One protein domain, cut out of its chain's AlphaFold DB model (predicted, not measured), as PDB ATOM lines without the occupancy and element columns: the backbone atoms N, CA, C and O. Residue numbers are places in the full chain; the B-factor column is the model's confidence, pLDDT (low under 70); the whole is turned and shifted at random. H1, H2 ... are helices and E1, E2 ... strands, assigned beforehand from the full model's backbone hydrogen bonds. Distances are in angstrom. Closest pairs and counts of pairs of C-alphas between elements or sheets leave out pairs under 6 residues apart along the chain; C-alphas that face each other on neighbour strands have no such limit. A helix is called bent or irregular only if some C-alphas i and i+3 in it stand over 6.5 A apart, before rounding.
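This is residues 118 to 203 of the 549 residues of the protein "Ig-like domain (Group 2)" of Lachnospiraceae bacterium NLAE-zl-G231 (UniProt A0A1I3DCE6). The model is a strongly twisted sheet of six strands with one long helix, H1, over one face, two layers in all. From edge strand E2 to edge strand E5 the strands' lines turn by 153 degrees, and a long loop of residues 124 to 135 joins E1 to E2. The printed part has 86 residues, with six named strands followed by one named helix, E1 E2 E3 E4 E5 E6 H1. The sheet's order is E2 E1 E3 E4 E6 E5 and it is mixed, as is the class, helices and strands. The whole is compact, with a radius of gyration of the C-alphas of 12.1 A and spans of 34 by 25 by 24 A.

E1, residues 119 to 123, is parallel to its neighbour E2, residues 136 to 139, at 46 degrees, with N 121 and O 137 2.8 A apart. On its other side E1 is parallel to E3, residues 146 to 150, at 16 degrees, with N 148 and O 122 2.8 A apart. E3 is parallel to E4, residues 161 to 165, at 28 degrees, with N 149 and O 163 2.8 A apart. E4 is parallel to E6, residues 177 to 182, at 42 degrees, with N 164 and O 180 2.8 A apart. E6 and E5, residues 170 to 174, form an antiparallel hairpin at 143 degrees, with N 179 and O 172 2.8 A apart. E1 and E4 are apart, as are E2 and E5. H1, residues 184 to 203, is on the sheet at a height of 8.5 A. It lies over E1 and only just not over E3, on which 2 of its C-alphas fall. It runs along the strands, at 13 degrees to E1 on the local plane. The closest C-alphas of E1 and H1 are those of Ala 119 and Ile 199, 7.7 A apart; those of E4 and H1 are Ile 165 and Ser 184, 6.1 A apart. In H1, 9 of 16 O i to N i+4 pairs are within hydrogen-bond range.

E1 begins at C-alpha 119, (121.537, 89.345, 76.638), and measures 13.1 A from first to last C-alpha. E2 measures 9.8 A, E3 13.6 A, E4 13.0 A, E5 12.7 A and E6 15.5 A. H1 measures 28.6 A, from C-alpha 184 at (133.188, 102.975, 83.427) to C-alpha 203 at (123.895, 76.216, 79.701). It is irregular, with C-alphas 185 and 188 7.4 A apart, and has a kink of 26 degrees near residue 197.

The two C-alphas farthest apart are those of Asn 152 and Val 203, 36.2 A. The printed part has no cut, and the link from E1 to E2, 12 residues, is long. The mean pLDDT of the printed part is 90.5, and no printed residue is under 70.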
ATOM      1  N   ASN A 118     121.351  85.987  73.165       89.81
ATOM      2  CA  ASN A 118     122.255  87.013  73.684       89.81
ATOM      3  C   ASN A 118     121.484  87.985  74.593       89.81
ATOM      4  O   ASN A 118     120.396  88.443  74.232       89.81
ATOM      5  N   ALA A 119     122.093  88.369  75.714       93.62
ATOM      6  CA  ALA A 119     121.537  89.345  76.638       93.62
ATOM      7  C   ALA A 119     121.361  90.703  75.943       93.62
ATOM      8  O   ALA A 119     122.295  91.248  75.339       93.62
ATOM      9  N   LYS A 120     120.152  91.256  76.032       94.62
ATOM     10  CA  LYS A 120     119.804  92.549  75.439       94.62
ATOM     11  C   LYS A 120     120.292  93.666  76.352       94.62
ATOM     12  O   LYS A 120     119.931  93.708  77.529       94.62
ATOM     13  N   VAL A 121     121.079  94.584  75.800       95.12
ATOM     14  CA  VAL A 121     121.627  95.740  76.517       95.12
ATOM     15  C   VAL A 121     121.049  97.025  75.946       95.12
ATOM     16  O   VAL A 121     121.175  97.283  74.753       95.12
ATOM     17  N   TYR A 122     120.426  97.827  76.803       94.62
ATOM     18  CA  TYR A 122     119.897  99.147  76.473       94.62
ATOM     19  C   TYR A 122     120.808 100.242  77.035       94.62
ATOM     20  O   TYR A 122     121.136 100.233  78.223       94.62
ATOM     21  N   PHE A 123     121.180 101.214  76.203       93.56
ATOM     22  CA  PHE A 123     121.944 102.392  76.615       93.56
ATOM     23  C   PHE A 123     121.055 103.632  76.607       93.56
ATOM     24  O   PHE A 123     120.486 103.998  75.579       93.56
ATOM     25  N   SER A 124     120.946 104.315  77.742       90.19
ATOM     26  CA  SER A 124     120.189 105.560  77.821       90.19
ATOM     27  C   SER A 124     120.962 106.751  77.239       90.19
ATOM     28  O   SER A 124     122.189 106.747  77.107       90.19
ATOM     29  N   GLY A 125     120.231 107.816  76.893       75.94
ATOM     30  CA  GLY A 125     120.816 109.146  76.696       75.94
ATOM     31  C   GLY A 125     121.920 109.237  75.632       75.94
ATOM     32  O   GLY A 125     122.828 110.059  75.787       75.94
ATOM     33  N   GLY A 126     121.868 108.395  74.589       72.69
ATOM     34  CA  GLY A 126     122.848 108.360  73.496       72.69
ATOM     35  C   GLY A 126     124.224 107.810  73.889       72.69
ATOM     36  O   GLY A 126     125.216 108.112  73.229       72.69
ATOM     37  N   MET A 127     124.320 107.057  74.990       83.81
ATOM     38  CA  MET A 127     125.573 106.424  75.398       83.81
ATOM     39  C   MET A 127     125.995 105.348  74.395       83.81
ATOM     40  O   MET A 127     125.203 104.500  73.994       83.81
ATOM     41  N   HIS A 128     127.278 105.360  74.034       79.50
ATOM     42  CA  HIS A 128     127.886 104.339  73.190       79.50
ATOM     43  C   HIS A 128     129.018 103.666  73.955       79.50
ATOM     44  O   HIS A 128     130.110 104.216  74.088       79.50
ATOM     45  N   ILE A 129     128.740 102.470  74.465       86.44
ATOM     46  CA  ILE A 129     129.733 101.605  75.094       86.44
ATOM     47  C   ILE A 129     129.902 100.378  74.208       86.44
ATOM     48  O   ILE A 129     128.927  99.780  73.754       86.44
ATOM     49  N   VAL A 130     131.154 100.008  73.955       87.56
ATOM     50  CA  VAL A 130     131.471  98.806  73.186       87.56
ATOM     51  C   VAL A 130     131.129  97.582  74.030       87.56
ATOM     52  O   VAL A 130     131.710  97.375  75.095       87.56
ATOM     53  N   LEU A 131     130.179  96.783  73.549       90.56
ATOM     54  CA  LEU A 131     129.821  95.510  74.164       90.56
ATOM     55  C   LEU A 131     130.883  94.438  73.867       90.56
ATOM     56  O   LEU A 131     131.511  94.469  72.801       90.56
ATOM     57  N   PRO A 132     131.062  93.452  74.763       90.06
ATOM     58  CA  PRO A 132     131.833  92.256  74.451       90.06
ATOM     59  C   PRO A 132     131.263  91.531  73.227       90.06
ATOM     60  O   PRO A 132     130.057  91.516  72.994       90.06
ATOM     61  N   LYS A 133     132.136  90.878  72.450       78.62
ATOM     62  CA  LYS A 133     131.758  90.237  71.176       78.62
ATOM     63  C   LYS A 133     130.798  89.048  71.316       78.62
ATOM     64  O   LYS A 133     130.163  88.687  70.331       78.62
ATOM     65  N   LYS A 134     130.741  88.398  72.480       83.12
ATOM     66  CA  LYS A 134     129.979  87.162  72.705       83.12
ATOM     67  C   LYS A 134     128.976  87.378  73.834       83.12
ATOM     68  O   LYS A 134     129.356  87.909  74.870       83.12
ATOM     69  N   GLY A 135     127.730  86.951  73.630       85.88
ATOM     70  CA  GLY A 135     126.698  86.922  74.668       85.88
ATOM     71  C   GLY A 135     125.858  88.193  74.816       85.88
ATOM     72  O   GLY A 135     124.874  88.165  75.542       85.88
ATOM     73  N   PHE A 136     126.180  89.291  74.127       93.94
ATOM     74  CA  PHE A 136     125.482  90.571  74.303       93.94
ATOM     75  C   PHE A 136     125.070  91.185  72.968       93.94
ATOM     76  O   PHE A 136     125.819  91.135  71.991       93.94
ATOM     77  N   VAL A 137     123.889  91.802  72.932       93.62
ATOM     78  CA  VAL A 137     123.378  92.546  71.774       93.62
ATOM     79  C   VAL A 137     122.780  93.876  72.213       93.62
ATOM     80  O   VAL A 137     122.108  93.959  73.237       93.62
ATOM     81  N   ASN A 138     123.015  94.925  71.428       92.75
ATOM     82  CA  ASN A 138     122.412  96.227  71.688       92.75
ATOM     83  C   ASN A 138     120.919  96.212  71.318       92.75
ATOM     84  O   ASN A 138     120.538  95.605  70.316       92.75
ATOM     85  N   THR A 139     120.091  96.909  72.093       91.75
ATOM     86  CA  THR A 139     118.681  97.150  71.779       91.75
ATOM     87  C   THR A 139     118.312  98.609  72.016       91.75
ATOM     88  O   THR A 139     118.736  99.223  72.994       91.75
ATOM     89  N   ASP A 140     117.468  99.152  71.142       89.31
ATOM     90  CA  ASP A 140     116.933 100.509  71.280       89.31
ATOM     91  C   ASP A 140     115.702 100.555  72.204       89.31
ATOM     92  O   ASP A 140     115.219 101.630  72.563       89.31
ATOM     93  N   THR A 141     115.165  99.394  72.598       88.31
ATOM     94  CA  THR A 141     113.982  99.320  73.460       88.31
ATOM     95  C   THR A 141     114.375  99.190  74.930       88.31
ATOM     96  O   THR A 141     115.169  98.307  75.255       88.31
ATOM     97  N   PRO A 142     113.729  99.922  75.857       85.69
ATOM     98  CA  PRO A 142     113.965  99.788  77.298       85.69
ATOM     99  C   PRO A 142     113.409  98.481  77.909       85.69
ATOM    100  O   PRO A 142     113.303  98.362  79.128       85.69
ATOM    101  N   CYS A 143     113.032  97.497  77.084       90.25
ATOM    102  CA  CYS A 143     112.731  96.122  77.479       90.25
ATOM    103  C   CYS A 143     113.990  95.274  77.246       90.25
ATOM    104  O   CYS A 143     114.153  94.658  76.191       90.25
ATOM    105  N   ALA A 144     114.918  95.337  78.197       93.38
ATOM    106  CA  ALA A 144     116.257  94.775  78.072       93.38
ATOM    107  C   ALA A 144     116.671  94.071  79.368       93.38
ATOM    108  O   ALA A 144     116.212  94.423  80.460       93.38
ATOM    109  N   ASP A 145     117.560  93.090  79.246       94.56
ATOM    110  CA  ASP A 145     118.100  92.369  80.395       94.56
ATOM    111  C   ASP A 145     119.004  93.287  81.225       94.56
ATOM    112  O   ASP A 145     118.960  93.278  82.455       94.56
ATOM    113  N   ILE A 146     119.762  94.146  80.544       95.38
ATOM    114  CA  ILE A 146     120.687  95.097  81.154       95.38
ATOM    115  C   ILE A 146     120.369  96.491  80.624       95.38
ATOM    116  O   ILE A 146     120.224  96.689  79.419       95.38
ATOM    117  N   GLY A 147     120.278  97.472  81.515       94.31
ATOM    118  CA  GLY A 147     120.127  98.874  81.135       94.31
ATOM    119  C   GLY A 147     121.247  99.705  81.733       94.31
ATOM    120  O   GLY A 147     121.492  99.608  82.929       94.31
ATOM    121  N   VAL A 148     121.925 100.515  80.926       94.88
ATOM    122  CA  VAL A 148     123.028 101.373  81.371       94.88
ATOM    123  C   VAL A 148     122.577 102.826  81.367       94.88
ATOM    124  O   VAL A 148     122.151 103.334  80.329       94.88
ATOM    125  N   PHE A 149     122.688 103.471  82.527       93.56
ATOM    126  CA  PHE A 149     122.135 104.789  82.820       93.56
ATOM    127  C   PHE A 149     123.164 105.752  83.407       93.56
ATOM    128  O   PHE A 149     124.146 105.350  84.036       93.56
ATOM    129  N   LYS A 150     122.898 107.052  83.260       91.00
ATOM    130  CA  LYS A 150     123.573 108.115  84.019       91.00
ATOM    131  C   LYS A 150     122.888 108.314  85.373       91.00
ATOM    132  O   LYS A 150     121.699 108.039  85.529       91.00
ATOM    133  N   GLU A 151     123.613 108.871  86.342       86.69
ATOM    134  CA  GLU A 151     123.154 109.026  87.735       86.69
ATOM    135  C   GLU A 151     121.767 109.655  87.906       86.69
ATOM    136  O   GLU A 151     121.026 109.246  88.796       86.69
ATOM    137  N   ASN A 152     121.377 110.611  87.058       85.56
ATOM    138  CA  ASN A 152     120.145 111.395  87.225       85.56
ATOM    139  C   ASN A 152     118.942 110.876  86.421       85.56
ATOM    140  O   ASN A 152     117.874 111.479  86.457       85.56
ATOM    141  N   GLU A 153     119.064 109.744  85.730       87.69
ATOM    142  CA  GLU A 153     118.018 109.263  84.818       87.69
ATOM    143  C   GLU A 153     116.968 108.379  85.502       87.69
ATOM    144  O   GLU A 153     117.255 107.673  86.472       87.69
ATOM    145  N   VAL A 154     115.730 108.416  85.001       87.31
ATOM    146  CA  VAL A 154     114.643 107.551  85.481       87.31
ATOM    147  C   VAL A 154     114.800 106.166  84.862       87.31
ATOM    148  O   VAL A 154     114.891 106.036  83.642       87.31
ATOM    149  N   ILE A 155     114.810 105.140  85.708       91.06
ATOM    150  CA  ILE A 155     115.028 103.752  85.301       91.06
ATOM    151  C   ILE A 155     113.670 103.106  84.983       91.06
ATOM    152  O   ILE A 155     112.791 103.112  85.848       91.06
ATOM    153  N   PRO A 156     113.467 102.574  83.764       90.19
ATOM    154  CA  PRO A 156     112.247 101.856  83.406       90.19
ATOM    155  C   PRO A 156     112.097 100.547  84.186       90.19
ATOM    156  O   PRO A 156     113.058  99.794  84.330       90.19
ATOM    157  N   VAL A 157     110.862 100.223  84.584       87.19
ATOM    158  CA  VAL A 157     110.548  99.002  85.357       87.19
ATOM    159  C   VAL A 157     110.839  97.710  84.586       87.19
ATOM    160  O   VAL A 157     111.041  96.651  85.171       87.19
ATOM    161  N   THR A 158     110.879  97.797  83.259       90.94
ATOM    162  CA  THR A 158     111.151  96.685  82.343       90.94
ATOM    163  C   THR A 158     112.620  96.264  82.293       90.94
ATOM    164  O   THR A 158     112.912  95.214  81.726       90.94
ATOM    165  N   ILE A 159     113.538  97.052  82.863       92.50
ATOM    166  CA  ILE A 159     114.958  96.701  82.945       92.50
ATOM    167  C   ILE A 159     115.185  95.755  84.120       92.50
ATOM    168  O   ILE A 159     114.865  96.088  85.260       92.50
ATOM    169  N   ARG A 160     115.789  94.594  83.850       90.50
ATOM    170  CA  ARG A 160     116.072  93.592  84.891       90.50
ATOM    171  C   ARG A 160     117.296  93.953  85.729       90.50
ATOM    172  O   ARG A 160     117.235  93.891  86.953       90.50
ATOM    173  N   THR A 161     118.391  94.357  85.086       94.25
ATOM    174  CA  THR A 161     119.648  94.715  85.759       94.25
ATOM    175  C   THR A 161     120.077  96.135  85.375       94.25
ATOM    176  O   THR A 161     120.743  96.330  84.355       94.25
ATOM    177  N   PRO A 162     119.684  97.157  86.157       94.50
ATOM    178  CA  PRO A 162     120.069  98.534  85.886       94.50
ATOM    179  C   PRO A 162     121.468  98.856  86.428       94.50
ATOM    180  O   PRO A 162     121.742  98.734  87.627       94.50
ATOM    181  N   LEU A 163     122.340  99.318  85.536       95.06
ATOM    182  CA  LEU A 163     123.670  99.836  85.827       95.06
ATOM    183  C   LEU A 163     123.665 101.358  85.787       95.06
ATOM    184  O   LEU A 163     123.146 101.960  84.849       95.06
ATOM    185  N   ILE A 164     124.297 101.977  86.774       94.38
ATOM    186  CA  ILE A 164     124.501 103.419  86.834       94.38
ATOM    187  C   ILE A 164     125.994 103.683  86.677       94.38
ATOM    188  O   ILE A 164     126.794 103.251  87.506       94.38
ATOM    189  N   ILE A 165     126.376 104.398  85.622       93.31
ATOM    190  CA  ILE A 165     127.767 104.811  85.443       93.31
ATOM    191  C   ILE A 165     128.047 106.001  86.360       93.31
ATOM    192  O   ILE A 165     127.483 107.080  86.169       93.31
ATOM    193  N   SER A 166     128.927 105.793  87.339       91.19
ATOM    194  CA  SER A 166     129.440 106.831  88.239       91.19
ATOM    195  C   SER A 166     130.846 106.497  88.731       91.19
ATOM    196  O   SER A 166     131.326 105.388  88.523       91.19
ATOM    197  N   ASP A 167     131.488 107.409  89.457       90.00
ATOM    198  CA  ASP A 167     132.792 107.153  90.085       90.00
ATOM    199  C   ASP A 167     132.715 106.185  91.282       90.00
ATOM    200  O   ASP A 167     133.742 105.761  91.817       90.00
ATOM    201  N   SER A 168     131.506 105.814  91.718       89.19
ATOM    202  CA  SER A 168     131.285 104.931  92.861       89.19
ATOM    203  C   SER A 168     130.949 103.502  92.439       89.19
ATOM    204  O   SER A 168     130.231 103.267  91.465       89.19
ATOM    205  N   PHE A 169     131.438 102.540  93.221       93.25
ATOM    206  CA  PHE A 169     131.091 101.128  93.098       93.25
ATOM    207  C   PHE A 169     130.153 100.750  94.247       93.25
ATOM    208  O   PHE A 169     130.506 100.976  95.404       93.25
ATOM    209  N   GLY A 170     128.964 100.210  93.970       93.19
ATOM    210  CA  GLY A 170     128.040  99.821  95.040       93.19
ATOM    211  C   GLY A 170     126.596  99.594  94.606       93.19
ATOM    212  O   GLY A 170     126.270  99.608  93.422       93.19
ATOM    213  N   ILE A 171     125.723  99.398  95.595       93.06
ATOM    214  CA  ILE A 171     124.284  99.173  95.405       93.06
ATOM    215  C   ILE A 171     123.516 100.429  95.811       93.06
ATOM    216  O   ILE A 171     123.744 100.986  96.887       93.06
ATOM    217  N   LEU A 172     122.583 100.851  94.961       90.94
ATOM    218  CA  LEU A 172     121.709 102.001  95.169       90.94
ATOM    219  C   LEU A 172     120.250 101.572  95.015       90.94
ATOM    220  O   LEU A 172     119.929 100.729  94.183       90.94
ATOM    221  N   GLN A 173     119.355 102.181  95.791       89.31
ATOM    222  CA  GLN A 173     117.913 102.029  95.607       89.31
ATOM    223  C   GLN A 173     117.380 103.251  94.866       89.31
ATOM    224  O   GLN A 173     117.487 104.372  95.366       89.31
ATOM    225  N   LYS A 174     116.822 103.054  93.667       85.19
ATOM    226  CA  LYS A 174     116.300 104.149  92.840       85.19
ATOM    227  C   LYS A 174     114.991 103.754  92.174       85.19
ATOM    228  O   LYS A 174     114.916 102.731  91.509       85.19
ATOM    229  N   SER A 175     113.951 104.570  92.355       76.06
ATOM    230  CA  SER A 175     112.614 104.328  91.782       76.06
ATOM    231  C   SER A 175     112.025 102.944  92.114       76.06
ATOM    232  O   SER A 175     111.282 102.391  91.313       76.06
ATOM    233  N   GLY A 176     112.365 102.371  93.276       79.69
ATOM    234  CA  GLY A 176     111.948 101.015  93.664       79.69
ATOM    235  C   GLY A 176     112.778  99.879  93.047       79.69
ATOM    236  O   GLY A 176     112.420  98.720  93.223       79.69
ATOM    237  N   HIS A 177     113.875 100.197  92.352       81.88
ATOM    238  CA  HIS A 177     114.805  99.235  91.762       81.88
ATOM    239  C   HIS A 177     116.145  99.202  92.499       81.88
ATOM    240  O   HIS A 177     116.745 100.247  92.779       81.88
ATOM    241  N   THR A 178     116.662  97.990  92.706       90.25
ATOM    242  CA  THR A 178     118.063  97.756  93.069       90.25
ATOM    243  C   THR A 178     118.940  98.022  91.850       90.25
ATOM    244  O   THR A 178     118.818  97.349  90.829       90.25
ATOM    245  N   CYS A 179     119.812  99.020  91.954       92.75
ATOM    246  CA  CYS A 179     120.695  99.468  90.884       92.75
ATOM    247  C   CYS A 179     122.156  99.284  91.283       92.75
ATOM    248  O   CYS A 179     122.514  99.486  92.446       92.75
ATOM    249  N   TYR A 180     123.005  98.963  90.309       94.50
ATOM    250  CA  TYR A 180     124.435  98.772  90.530       94.50
ATOM    251  C   TYR A 180     125.201  99.960  89.974       94.50
ATOM    252  O   TYR A 180     125.220 100.203  88.769       94.50
ATOM    253  N   SER A 181     125.815 100.719  90.869       94.19
ATOM    254  CA  SER A 181     126.710 101.801  90.504       94.19
ATOM    255  C   SER A 181     128.086 101.240  90.178       94.19
ATOM    256  O   SER A 181     128.638 100.496  90.991       94.19
ATOM    257  N   ILE A 182     128.621 101.566  89.000       94.94
ATOM    258  CA  ILE A 182     129.885 101.014  88.504       94.94
ATOM    259  C   ILE A 182     130.678 102.099  87.750       94.94
ATOM    260  O   ILE A 182     130.145 102.700  86.811       94.94
ATOM    261  N   PRO A 183     131.971 102.298  88.068       93.81
ATOM    262  CA  PRO A 183     132.885 103.085  87.245       93.81
ATOM    263  C   PRO A 183     133.027 102.513  85.844       93.81
ATOM    264  O   PRO A 183     133.201 101.308  85.666       93.81
ATOM    265  N   SER A 184     133.047 103.382  84.834       90.00
ATOM    266  CA  SER A 184     133.188 102.975  83.427       90.00
ATOM    267  C   SER A 184     134.406 102.070  83.186       90.00
ATOM    268  O   SER A 184     134.324 101.109  82.426       90.00
ATOM    269  N   VAL A 185     135.509 102.316  83.901       91.69
ATOM    270  CA  VAL A 185     136.747 101.517  83.847       91.69
ATOM    271  C   VAL A 185     136.601 100.092  84.399       91.69
ATOM    272  O   VAL A 185     137.409  99.230  84.072       91.69
ATOM    273  N   LYS A 186     135.580  99.827  85.222       93.06
ATOM    274  CA  LYS A 186     135.281  98.515  85.822       93.06
ATOM    275  C   LYS A 186     134.134  97.790  85.116       93.06
ATOM    276  O   LYS A 186     133.735  96.714  85.538       93.06
ATOM    277  N   LEU A 187     133.612  98.330  84.017       92.44
ATOM    278  CA  LEU A 187     132.476  97.727  83.326       92.44
ATOM    279  C   LEU A 187     132.803  96.350  82.718       92.44
ATOM    280  O   LEU A 187     131.925  95.499  82.624       92.44
ATOM    281  N   ASN A 188     134.070  96.101  82.365       93.69
ATOM    282  CA  ASN A 188     134.495  94.798  81.851       93.69
ATOM    283  C   ASN A 188     134.301  93.665  82.872       93.69
ATOM    284  O   ASN A 188     133.817  92.602  82.495       93.69
ATOM    285  N   SER A 189     134.589  93.901  84.159       94.50
ATOM    286  CA  SER A 189     134.382  92.866  85.179       94.50
ATOM    287  C   SER A 189     132.899  92.537  85.355       94.50
ATOM    288  O   SER A 189     132.550  91.378  85.572       94.50
ATOM    289  N   PHE A 190     132.012  93.530  85.208       95.50
ATOM    290  CA  PHE A 190     130.569  93.289  85.194       95.50
ATOM    291  C   PHE A 190     130.154  92.418  84.009       95.50
ATOM    292  O   PHE A 190     129.390  91.476  84.196       95.50
ATOM    293  N   TRP A 191     130.656  92.700  82.804       95.31
ATOM    294  CA  TRP A 191     130.333  91.888  81.632       95.31
ATOM    295  C   TRP A 191     130.782  90.436  81.786       95.31
ATOM    296  O   TRP A 191     130.020  89.530  81.460       95.31
ATOM    297  N   GLU A 192     131.986  90.210  82.314       94.25
ATOM    298  CA  GLU A 192     132.506  88.867  82.594       94.25
ATOM    299  C   GLU A 192     131.655  88.128  83.630       94.25
ATOM    300  O   GLU A 192     131.301  86.966  83.423       94.25
ATOM    301  N   PHE A 193     131.266  88.810  84.712       95.38
ATOM    302  CA  PHE A 193     130.356  88.258  85.712       95.38
ATOM    303  C   PHE A 193     128.982  87.936  85.122       95.38
ATOM    304  O   PHE A 193     128.483  86.833  85.315       95.38
ATOM    305  N   TYR A 194     128.377  88.869  84.385       95.12
ATOM    306  CA  TYR A 194     127.041  88.688  83.824       95.12
ATOM    307  C   TYR A 194     127.019  87.549  82.802       95.12
ATOM    308  O   TYR A 194     126.111  86.718  82.822       95.12
ATOM    309  N   ALA A 195     128.037  87.481  81.937       93.94
ATOM    310  CA  ALA A 195     128.191  86.391  80.986       93.94
ATOM    311  C   ALA A 195     128.301  85.046  81.708       93.94
ATOM    312  O   ALA A 195     127.584  84.109  81.362       93.94
ATOM    313  N   LEU A 196     129.129  84.958  82.752       93.44
ATOM    314  CA  LEU A 196     129.230  83.738  83.545       93.44
ATOM    315  C   LEU A 196     127.884  83.369  84.193       93.44
ATOM    316  O   LEU A 196     127.454  82.225  84.090       93.44
ATOM    317  N   GLU A 197     127.225  84.322  84.850       92.62
ATOM    318  CA  GLU A 197     126.064  84.077  85.713       92.62
ATOM    319  C   GLU A 197     124.784  83.744  84.942       92.62
ATOM    320  O   GLU A 197     124.038  82.845  85.340       92.62
ATOM    321  N   PHE A 198     124.534  84.469  83.849       92.19
ATOM    322  CA  PHE A 198     123.248  84.462  83.149       92.19
ATOM    323  C   PHE A 198     123.309  83.869  81.741       92.19
ATOM    324  O   PHE A 198     122.255  83.596  81.173       92.19
ATOM    325  N   ILE A 199     124.503  83.646  81.183       91.38
ATOM    326  CA  ILE A 199     124.668  83.082  79.834       91.38
ATOM    327  C   ILE A 199     125.333  81.706  79.911       91.38
ATOM    328  O   ILE A 199     124.772  80.716  79.459       91.38
ATOM    329  N   GLU A 200     126.514  81.611  80.521       92.00
ATOM    330  CA  GLU A 200     127.306  80.376  80.519       92.00
ATOM    331  C   GLU A 200     126.797  79.353  81.542       92.00
ATOM    332  O   GLU A 200     126.604  78.182  81.216       92.00
ATOM    333  N   ARG A 201     126.556  79.775  82.788       92.69
ATOM    334  CA  ARG A 201     126.164  78.876  83.882       92.69
ATOM    335  C   ARG A 201     124.827  78.162  83.645       92.69
ATOM    336  O   ARG A 201     124.792  76.962  83.916       92.69
ATOM    337  N   PRO A 202     123.758  78.797  83.119       92.00
ATOM    338  CA  PRO A 202     122.524  78.083  82.781       92.00
ATOM    339  C   PRO A 202     122.757  76.945  81.780       92.00
ATOM    340  O   PRO A 202     122.329  75.818  82.025       92.00
ATOM    341  N   VAL A 203     123.530  77.211  80.720       92.12
ATOM    342  CA  VAL A 203     123.895  76.216  79.701       92.12
ATOM    343  C   VAL A 203     124.685  75.065  80.330       92.12
ATOM    344  O   VAL A 203     124.378  73.896  80.102       92.12
TER     345      VAL A 203